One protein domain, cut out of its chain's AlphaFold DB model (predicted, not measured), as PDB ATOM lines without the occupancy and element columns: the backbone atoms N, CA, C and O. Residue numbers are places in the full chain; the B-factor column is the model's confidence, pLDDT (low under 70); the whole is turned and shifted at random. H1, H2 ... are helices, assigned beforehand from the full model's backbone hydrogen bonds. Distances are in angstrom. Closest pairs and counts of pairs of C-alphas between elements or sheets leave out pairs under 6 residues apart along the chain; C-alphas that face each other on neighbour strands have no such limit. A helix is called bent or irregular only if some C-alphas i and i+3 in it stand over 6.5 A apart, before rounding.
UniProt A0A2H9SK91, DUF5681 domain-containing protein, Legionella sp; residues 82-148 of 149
ATOM      1  N   SER A  82     314.997 295.382 297.345       80.31
ATOM      2  CA  SER A  82     313.611 294.913 297.494       80.31
ATOM      3  C   SER A  82     313.389 293.443 297.101       80.31
ATOM      4  O   SER A  82     312.429 292.824 297.562       80.31
ATOM      5  N   GLN A  83     314.265 292.872 296.268       83.44
ATOM      6  CA  GLN A  83     314.164 291.509 295.733       83.44
ATOM      7  C   GLN A  83     314.963 290.482 296.544       83.44
ATOM      8  O   GLN A  83     314.736 289.279 296.401       83.44
ATOM      9  N   ILE A  84     315.842 290.938 297.443       82.44
ATOM     10  CA  ILE A  84     316.707 290.070 298.250       82.44
ATOM     11  C   ILE A  84     315.879 289.167 299.178       82.44
ATOM     12  O   ILE A  84     316.061 287.950 299.180       82.44
ATOM     13  N   ILE A  85     314.923 289.724 299.930       82.69
ATOM     14  CA  ILE A  85     314.082 288.936 300.853       82.69
ATOM     15  C   ILE A  85     313.234 287.887 300.103       82.69
ATOM     16  O   ILE A  85     313.257 286.719 300.501       82.69
ATOM     17  N   PRO A  86     312.516 288.230 299.010       85.62
ATOM     18  CA  PRO A  86     311.826 287.239 298.184       85.62
ATOM     19  C   PRO A  86     312.730 286.112 297.660       85.62
ATOM     20  O   PRO A  86     312.318 284.949 297.680       85.62
ATOM     21  N   ALA A  87     313.956 286.428 297.229       83.31
ATOM     22  CA  ALA A  87     314.916 285.431 296.752       83.31
ATOM     23  C   ALA A  87     315.329 284.456 297.869       83.31
ATOM     24  O   ALA A  87     315.282 283.241 297.674       83.31
ATOM     25  N   LEU A  88     315.625 284.969 299.069       81.75
ATOM     26  CA  LEU A  88     315.964 284.149 300.238       81.75
ATOM     27  C   LEU A  88     314.806 283.242 300.679       81.75
ATOM     28  O   LEU A  88     315.020 282.069 300.987       81.75
ATOM     29  N   LEU A  89     313.568 283.748 300.670       81.94
ATOM     30  CA  LEU A  89     312.375 282.952 300.994       81.94
ATOM     31  C   LEU A  89     312.138 281.821 299.984       81.94
ATOM     32  O   LEU A  89     311.681 280.742 300.362       81.94
ATOM     33  N   LYS A  90     312.472 282.039 298.707       82.56
ATOM     34  CA  LYS A  90     312.395 281.001 297.675       82.56
ATOM     35  C   LYS A  90     313.434 279.898 297.907       82.56
ATOM     36  O   LYS A  90     313.078 278.723 297.838       82.56
ATOM     37  N   SER A  91     314.671 280.254 298.256       78.25
ATOM     38  CA  SER A  91     315.715 279.280 298.618       78.25
ATOM     39  C   SER A  91     315.402 278.524 299.919       78.25
ATOM     40  O   SER A  91     315.693 277.332 300.023       78.25
ATOM     41  N   LEU A  92     314.716 279.159 300.880       78.19
ATOM     42  CA  LEU A  92     314.183 278.483 302.071       78.19
ATOM     43  C   LEU A  92     313.166 277.395 301.701       78.19
ATOM     44  O   LEU A  92     313.219 276.282 302.221       78.19
ATOM     45  N   ALA A  93     312.234 277.716 300.798       73.25
ATOM     46  CA  ALA A  93     311.215 276.778 300.332       73.25
ATOM     47  C   ALA A  93     311.824 275.587 299.570       73.25
ATOM     48  O   ALA A  93     311.284 274.484 299.632       73.25
ATOM     49  N   GLY A  94     312.968 275.793 298.907       71.50
ATOM     50  CA  GLY A  94     313.768 274.742 298.272       71.50
ATOM     51  C   GLY A  94     314.588 273.873 299.238       71.50
ATOM     52  O   GLY A  94     315.206 272.914 298.790       71.50
ATOM     53  N   GLN A  95     314.587 274.175 300.545       64.31
ATOM     54  CA  GLN A  95     315.456 273.563 301.569       64.31
ATOM     55  C   GLN A  95     316.965 273.737 301.315       64.31
ATOM     56  O   GLN A  95     317.779 273.005 301.875       64.31
ATOM     57  N   GLU A  96     317.347 274.717 300.497       69.12
ATOM     58  CA  GLU A  96     318.749 275.020 300.182       69.12
ATOM     59  C   GLU A  96     319.422 275.819 301.304       69.12
ATOM     60  O   GLU A  96     320.637 275.739 301.478       69.12
ATOM     61  N   ILE A  97     318.622 276.565 302.075       73.75
ATOM     62  CA  ILE A  97     319.044 277.399 303.204       73.75
ATOM     63  C   ILE A  97     318.134 277.101 304.401       73.75
ATOM     64  O   ILE A  97     316.926 276.918 304.248       73.75
ATOM     65  N   SER A  98     318.697 277.069 305.607       75.81
ATOM     66  CA  SER A  98     317.952 276.908 306.857       75.81
ATOM     67  C   SER A  98     317.386 278.230 307.393       75.81
ATOM     68  O   SER A  98     317.873 279.328 307.118       75.81
ATOM     69  N   VAL A  99     316.369 278.134 308.256       78.38
ATOM     70  CA  VAL A  99     315.785 279.303 308.940       78.38
ATOM     71  C   VAL A  99     316.826 280.031 309.804       78.38
ATOM     72  O   VAL A  99     316.791 281.258 309.904       78.38
ATOM     73  N   ALA A 100     317.749 279.295 310.434       76.38
ATOM     74  CA  ALA A 100     318.799 279.895 311.251       76.38
ATOM     75  C   ALA A 100     319.788 280.705 310.402       76.38
ATOM     76  O   ALA A 100     320.143 281.814 310.792       76.38
ATOM     77  N   GLU A 101     320.168 280.198 309.229       75.75
ATOM     78  CA  GLU A 101     321.059 280.902 308.298       75.75
ATOM     79  C   GLU A 101     320.414 282.179 307.751       75.75
ATOM     80  O   GLU A 101     321.052 283.229 307.764       75.75
ATOM     81  N   ILE A 102     319.131 282.137 307.370       80.12
ATOM     82  CA  ILE A 102     318.405 283.350 306.954       80.12
ATOM     83  C   ILE A 102     318.368 284.371 308.083       80.12
ATOM     84  O   ILE A 102     318.598 285.552 307.842       80.12
ATOM     85  N   LYS A 103     318.116 283.941 309.321       82.44
ATOM     86  CA  LYS A 103     318.128 284.854 310.464       82.44
ATOM     87  C   LYS A 103     319.495 285.527 310.623       82.44
ATOM     88  O   LYS A 103     319.549 286.745 310.734       82.44
ATOM     89  N   SER A 104     320.580 284.756 310.583       81.38
ATOM     90  CA  SER A 104     321.935 285.307 310.667       81.38
ATOM     91  C   SER A 104     322.252 286.279 309.527       81.38
ATOM     92  O   SER A 104     322.916 287.283 309.763       81.38
ATOM     93  N   LEU A 105     321.751 286.032 308.314       79.31
ATOM     94  CA  LEU A 105     321.878 286.965 307.190       79.31
ATOM     95  C   LEU A 105     321.069 288.252 307.410       79.31
ATOM     96  O   LEU A 105     321.578 289.345 307.185       79.31
ATOM     97  N   MET A 106     319.831 288.144 307.895       81.38
ATOM     98  CA  MET A 106     318.985 289.304 308.208       81.38
ATOM     99  C   MET A 106     319.594 290.177 309.312       81.38
ATOM    100  O   MET A 106     319.504 291.402 309.251       81.38
ATOM    101  N   ASP A 107     320.277 289.571 310.284       83.38
ATOM    102  CA  ASP A 107     321.015 290.310 311.312       83.38
ATOM    103  C   ASP A 107     322.165 291.142 310.694       83.38
ATOM    104  O   ASP A 107     322.443 292.247 311.151       83.38
ATOM    105  N   ILE A 108     322.799 290.680 309.608       82.00
ATOM    106  CA  ILE A 108     323.824 291.459 308.888       82.00
ATOM    107  C   ILE A 108     323.185 292.631 308.129       82.00
ATOM    108  O   ILE A 108     323.694 293.752 308.193       82.00
ATOM    109  N   PHE A 109     322.060 292.398 307.446       80.81
ATOM    110  CA  PHE A 109     321.348 293.453 306.715       80.81
ATOM    111  C   PHE A 109     320.832 294.555 307.639       80.81
ATOM    112  O   PHE A 109     320.988 295.728 307.324       80.81
ATOM    113  N   THR A 110     320.288 294.205 308.807       82.00
ATOM    114  CA  THR A 110     319.819 295.210 309.777       82.00
ATOM    115  C   THR A 110     320.960 296.090 310.281       82.00
ATOM    116  O   THR A 110     320.807 297.308 310.358       82.00
ATOM    117  N   VAL A 111     322.133 295.507 310.548       81.75
ATOM    118  CA  VAL A 111     323.331 296.278 310.909       81.75
ATOM    119  C   VAL A 111     323.759 297.204 309.769       81.75
ATOM    120  O   VAL A 111     324.121 298.353 310.024       81.75
ATOM    121  N   HIS A 112     323.711 296.736 308.520       78.31
ATOM    122  CA  HIS A 112     324.049 297.565 307.366       78.31
ATOM    123  C   HIS A 112     323.066 298.732 307.185       78.31
ATOM    124  O   HIS A 112     323.509 299.876 307.086       78.31
ATOM    125  N   ASP A 113     321.759 298.473 307.248       80.31
ATOM    126  CA  ASP A 113     320.712 299.498 307.156       80.31
ATOM    127  C   ASP A 113     320.863 300.556 308.254       80.31
ATOM    128  O   ASP A 113     320.756 301.752 307.991       80.31
ATOM    129  N   GLU A 114     321.172 300.152 309.489       78.31
ATOM    130  CA  GLU A 114     321.421 301.100 310.577       78.31
ATOM    131  C   GLU A 114     322.633 302.005 310.318       78.31
ATOM    132  O   GLU A 114     322.626 303.170 310.730       78.31
ATOM    133  N   VAL A 115     323.683 301.483 309.678       78.12
ATOM    134  CA  VAL A 115     324.865 302.268 309.298       78.12
ATOM    135  C   VAL A 115     324.507 303.247 308.185       78.12
ATOM    136  O   VAL A 115     324.755 304.441 308.349       78.12
ATOM    137  N   VAL A 116     323.849 302.781 307.120       77.69
ATOM    138  CA  VAL A 116     323.429 303.624 305.988       77.69
ATOM    139  C   VAL A 116     322.499 304.743 306.460       77.69
ATOM    140  O   VAL A 116     322.752 305.915 306.194       77.69
ATOM    141  N   GLN A 117     321.494 304.426 307.277       75.88
ATOM    142  CA  GLN A 117     320.564 305.413 307.837       75.88
ATOM    143  C   GLN A 117     321.255 306.454 308.729       75.88
ATOM    144  O   GLN A 117     320.840 307.616 308.794       75.88
ATOM    145  N   LYS A 118     322.304 306.061 309.463       78.06
ATOM    146  CA  LYS A 118     323.111 307.004 310.252       78.06
ATOM    147  C   LYS A 118     323.937 307.916 309.354       78.06
ATOM    148  O   LYS A 118     324.085 309.089 309.692       78.06
ATOM    149  N   GLU A 119     324.466 307.396 308.251       70.12
ATOM    150  CA  GLU A 119     325.199 308.187 307.267       70.12
ATOM    151  C   GLU A 119     324.281 309.175 306.541       70.12
ATOM    152  O   GLU A 119     324.578 310.366 306.550       70.12
ATOM    153  N   GLU A 120     323.123 308.746 306.034       74.00
ATOM    154  CA  GLU A 120     322.130 309.627 305.395       74.00
ATOM    155  C   GLU A 120     321.728 310.793 306.311       74.00
ATOM    156  O   GLU A 120     321.864 311.960 305.945       74.00
ATOM    157  N   LYS A 121     321.353 310.502 307.565       73.94
ATOM    158  CA  LYS A 121     321.013 311.535 308.563       73.94
ATOM    159  C   LYS A 121     322.192 312.433 308.934       73.94
ATOM    160  O   LYS A 121     321.995 313.539 309.441       73.94
ATOM    161  N   ARG A 122     323.429 311.953 308.777       71.06
ATOM    162  CA  ARG A 122     324.635 312.760 308.988       71.06
ATOM    163  C   ARG A 122     324.829 313.734 307.830       71.06
ATOM    164  O   ARG A 122     325.180 314.876 308.104       71.06
ATOM    165  N   TYR A 123     324.583 313.309 306.592       63.50
ATOM    166  CA  TYR A 123     324.657 314.174 305.414       63.50
ATOM    167  C   TYR A 123     323.525 315.205 305.384       63.50
ATOM    168  O   TYR A 123     323.814 316.376 305.182       63.50
ATOM    169  N   GLU A 124     322.289 314.828 305.725       66.06
ATOM    170  CA  GLU A 124     321.146 315.754 305.818       66.06
ATOM    171  C   GLU A 124     321.408 316.905 306.812       66.06
ATOM    172  O   GLU A 124     321.116 318.066 306.544       66.06
ATOM    173  N   LYS A 125     322.071 316.623 307.944       68.31
ATOM    174  CA  LYS A 125     322.498 317.652 308.917       68.31
ATOM    175  C   LYS A 125     323.577 318.607 308.394       68.31
ATOM    176  O   LYS A 125     323.840 319.621 309.042       68.31
ATOM    177  N   LEU A 126     324.245 318.247 307.303       66.31
ATOM    178  CA  LEU A 126     325.319 319.009 306.669       66.31
ATOM    179  C   LEU A 126     324.856 319.688 305.368       66.31
ATOM    180  O   LEU A 126     325.641 320.421 304.767       66.31
ATOM    181  N   GLU A 127     323.610 319.475 304.935       72.12
ATOM    182  CA  GLU A 127     323.061 320.143 303.760       72.12
ATOM    183  C   GLU A 127     322.741 321.612 304.058       72.12
ATOM    184  O   GLU A 127     322.080 321.960 305.036       72.12
ATOM    185  N   ILE A 128     323.199 322.492 303.168       70.56
ATOM    186  CA  ILE A 128     322.833 323.907 303.178       70.56
ATOM    187  C   ILE A 128     321.502 324.029 302.437       70.56
ATOM    188  O   ILE A 128     321.448 323.975 301.210       70.56
ATOM    189  N   THR A 129     320.413 324.173 303.186       72.38
ATOM    190  CA  THR A 129     319.042 324.147 302.647       72.38
ATOM    191  C   THR A 129     318.648 325.453 301.933       72.38
ATOM    192  O   THR A 129     317.628 325.507 301.247       72.38
ATOM    193  N   THR A 130     319.447 326.520 302.059       74.62
ATOM    194  CA  THR A 130     319.105 327.866 301.573       74.62
ATOM    195  C   THR A 130     319.855 328.269 300.296       74.62
ATOM    196  O   THR A 130     321.059 328.070 300.168       74.62
ATOM    197  N   ARG A 131     319.134 328.908 299.357       71.38
ATOM    198  CA  ARG A 131     319.673 329.485 298.103       71.38
ATOM    199  C   ARG A 131     320.210 330.918 298.239       71.38
ATOM    200  O   ARG A 131     320.851 331.405 297.312       71.38
ATOM    201  N   ASP A 132     319.935 331.595 299.352       81.06
ATOM    202  CA  ASP A 132     320.502 332.910 299.668       81.06
ATOM    203  C   ASP A 132     321.978 332.754 300.098       81.06
ATOM    204  O   ASP A 132     322.263 332.066 301.086       81.06
ATOM    205  N   PRO A 133     322.933 333.382 299.387       76.50
ATOM    206  CA  PRO A 133     324.361 333.209 299.638       76.50
ATOM    207  C   PRO A 133     324.820 333.665 301.035       76.50
ATOM    208  O   PRO A 133     325.797 333.123 301.553       76.50
ATOM    209  N   ILE A 134     324.140 334.625 301.674       77.00
ATOM    210  CA  ILE A 134     324.537 335.131 303.002       77.00
ATOM    211  C   ILE A 134     324.134 334.142 304.099       77.00
ATOM    212  O   ILE A 134     324.874 333.911 305.059       77.00
ATOM    213  N   GLU A 135     322.957 333.548 303.966       77.38
ATOM    214  CA  GLU A 135     322.423 332.593 304.931       77.38
ATOM    215  C   GLU A 135     323.059 331.204 304.759       77.38
ATOM    216  O   GLU A 135     323.383 330.550 305.752       77.38
ATOM    217  N   ALA A 136     323.407 330.831 303.523       77.56
ATOM    218  CA  ALA A 136     324.254 329.678 303.223       77.56
ATOM    219  C   ALA A 136     325.634 329.763 303.904       77.56
ATOM    220  O   ALA A 136     326.099 328.793 304.507       77.56
ATOM    221  N   ALA A 137     326.278 330.938 303.878       76.38
ATOM    222  CA  ALA A 137     327.570 331.154 304.533       76.38
ATOM    223  C   ALA A 137     327.489 331.021 306.067       76.38
ATOM    224  O   ALA A 137     328.424 330.517 306.693       76.38
ATOM    225  N   LYS A 138     326.365 331.424 306.678       80.00
ATOM    226  CA  LYS A 138     326.115 331.246 308.120       80.00
ATOM    227  C   LYS A 138     325.921 329.773 308.484       80.00
ATOM    228  O   LYS A 138     326.565 329.309 309.421       80.00
ATOM    229  N   GLN A 139     325.111 329.040 307.716       79.94
ATOM    230  CA  GLN A 139     324.901 327.598 307.909       79.94
ATOM    231  C   GLN A 139     326.220 326.822 307.772       79.94
ATOM    232  O   GLN A 139     326.546 325.995 308.623       79.94
ATOM    233  N   TYR A 140     327.043 327.159 306.774       76.44
ATOM    234  CA  TYR A 140     328.369 326.564 306.591       76.44
ATOM    235  C   TYR A 140     329.323 326.849 307.763       76.44
ATOM    236  O   TYR A 140     330.002 325.944 308.247       76.44
ATOM    237  N   ALA A 141     329.365 328.090 308.262       80.00
ATOM    238  CA  ALA A 141     330.204 328.452 309.406       80.00
ATOM    239  C   ALA A 141     329.808 327.694 310.685       80.00
ATOM    240  O   ALA A 141     330.684 327.277 311.449       80.00
ATOM    241  N   GLU A 142     328.507 327.476 310.896       80.19
ATOM    242  CA  GLU A 142     327.958 326.739 312.037       80.19
ATOM    243  C   GLU A 142     328.232 325.227 311.941       80.19
ATOM    244  O   GLU A 142     328.623 324.587 312.920       80.19
ATOM    245  N   ILE A 143     328.124 324.662 310.736       79.88
ATOM    246  CA  ILE A 143     328.528 323.283 310.430       79.88
ATOM    247  C   ILE A 143     330.031 323.083 310.698       79.88
ATOM    248  O   ILE A 143     330.423 322.133 311.380       79.88
ATOM    249  N   MET A 144     330.880 324.004 310.229       76.62
ATOM    250  CA  MET A 144     332.341 323.936 310.381       76.62
ATOM    251  C   MET A 144     332.820 324.117 311.828       76.62
ATOM    252  O   MET A 144     333.864 323.580 312.201       76.62
ATOM    253  N   THR A 145     332.077 324.855 312.658       78.38
ATOM    254  CA  THR A 145     332.375 324.971 314.097       78.38
ATOM    255  C   THR A 145     331.962 323.718 314.861       78.38
ATOM    256  O   THR A 145     332.726 323.256 315.704       78.38
ATOM    257  N   ARG A 146     330.815 323.113 314.526       72.25
ATOM    258  CA  ARG A 146     330.366 321.841 315.124       72.25
ATOM    259  C   ARG A 146     331.244 320.647 314.735       72.25
ATOM    260  O   ARG A 146     331.361 319.721 315.521       72.25
ATOM    261  N   ALA A 147     331.873 320.667 313.559       63.62
ATOM    262  CA  ALA A 147     332.780 319.607 313.107       63.62
ATOM    263  C   ALA A 147     334.190 319.658 313.741       63.62
ATOM    264  O   ALA A 147     334.959 318.711 313.586       63.62
ATOM    265  N   ARG A 148     334.550 320.764 314.412       59.56
ATOM    266  CA  ARG A 148     335.868 320.986 315.044       59.56
ATOM    267  C   ARG A 148     335.906 320.718 316.556       59.56
ATOM    268  O   ARG A 148     337.001 320.757 317.114       59.56
TER     269      ARG A 148
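Overview. This is residues 82 to 148 of the 149 residues of the protein "DUF5681 domain-containing protein" of Legionella sp (UniProt A0A2H9SK91). A short helix, H1, leads through a tight turn into a long straight helix, H2, which folds back beside it and makes most of the length of the model. Beyond the far end of H2, a third helix, H3, is set steeply to its line, and the three helices form no common core. The printed part has 67 residues, with H1, H2 and H3 in that order, no named strand, and the class all helix. It is extended, with a radius of gyration of the C-alphas of 20.9 A and spans of 62 by 24 by 8 A.

Arrangement. H1, residues 82 to 93, and H2, residues 99 to 124, are close but not clearly touching. Their closest C-alphas, those of Leu 92 and Val 99, are 7.1 A apart. They run opposite ways at a shallow tilt of 8 degrees. H3, residues 133 to 146, is apart from H1 and from H2. Every O i to N i+4 pair is within hydrogen-bond range in H2 and H3, and 7 of 8 are in H1.

Along the chain. H1 begins at C-alpha 82, (313.611, 294.913, 297.494). It is irregular, but only just: C-alphas 82 and 85 are 6.9 A apart. H2 begins at C-alpha 99, (315.785, 279.303, 308.940), and measures 37.0 A from first to last C-alpha. H1 measures 18.5 A and H3 20.1 A, and H3 ends at C-alpha 146, (330.366, 321.841, 315.124).

Size, cuts and confidence. The two C-alphas farthest apart, those of Gln 95 and Ile 134, are 62.3 A apart. Residues 107 to 124, which belong to H2, stand free. The link from H1 to H2 is tight, and the one from H2 to H3 is short. The printed part has no cut. Its mean pLDDT is 76.5, with residues 95 to 96, 123 to 126 and 147 to 148 under 70.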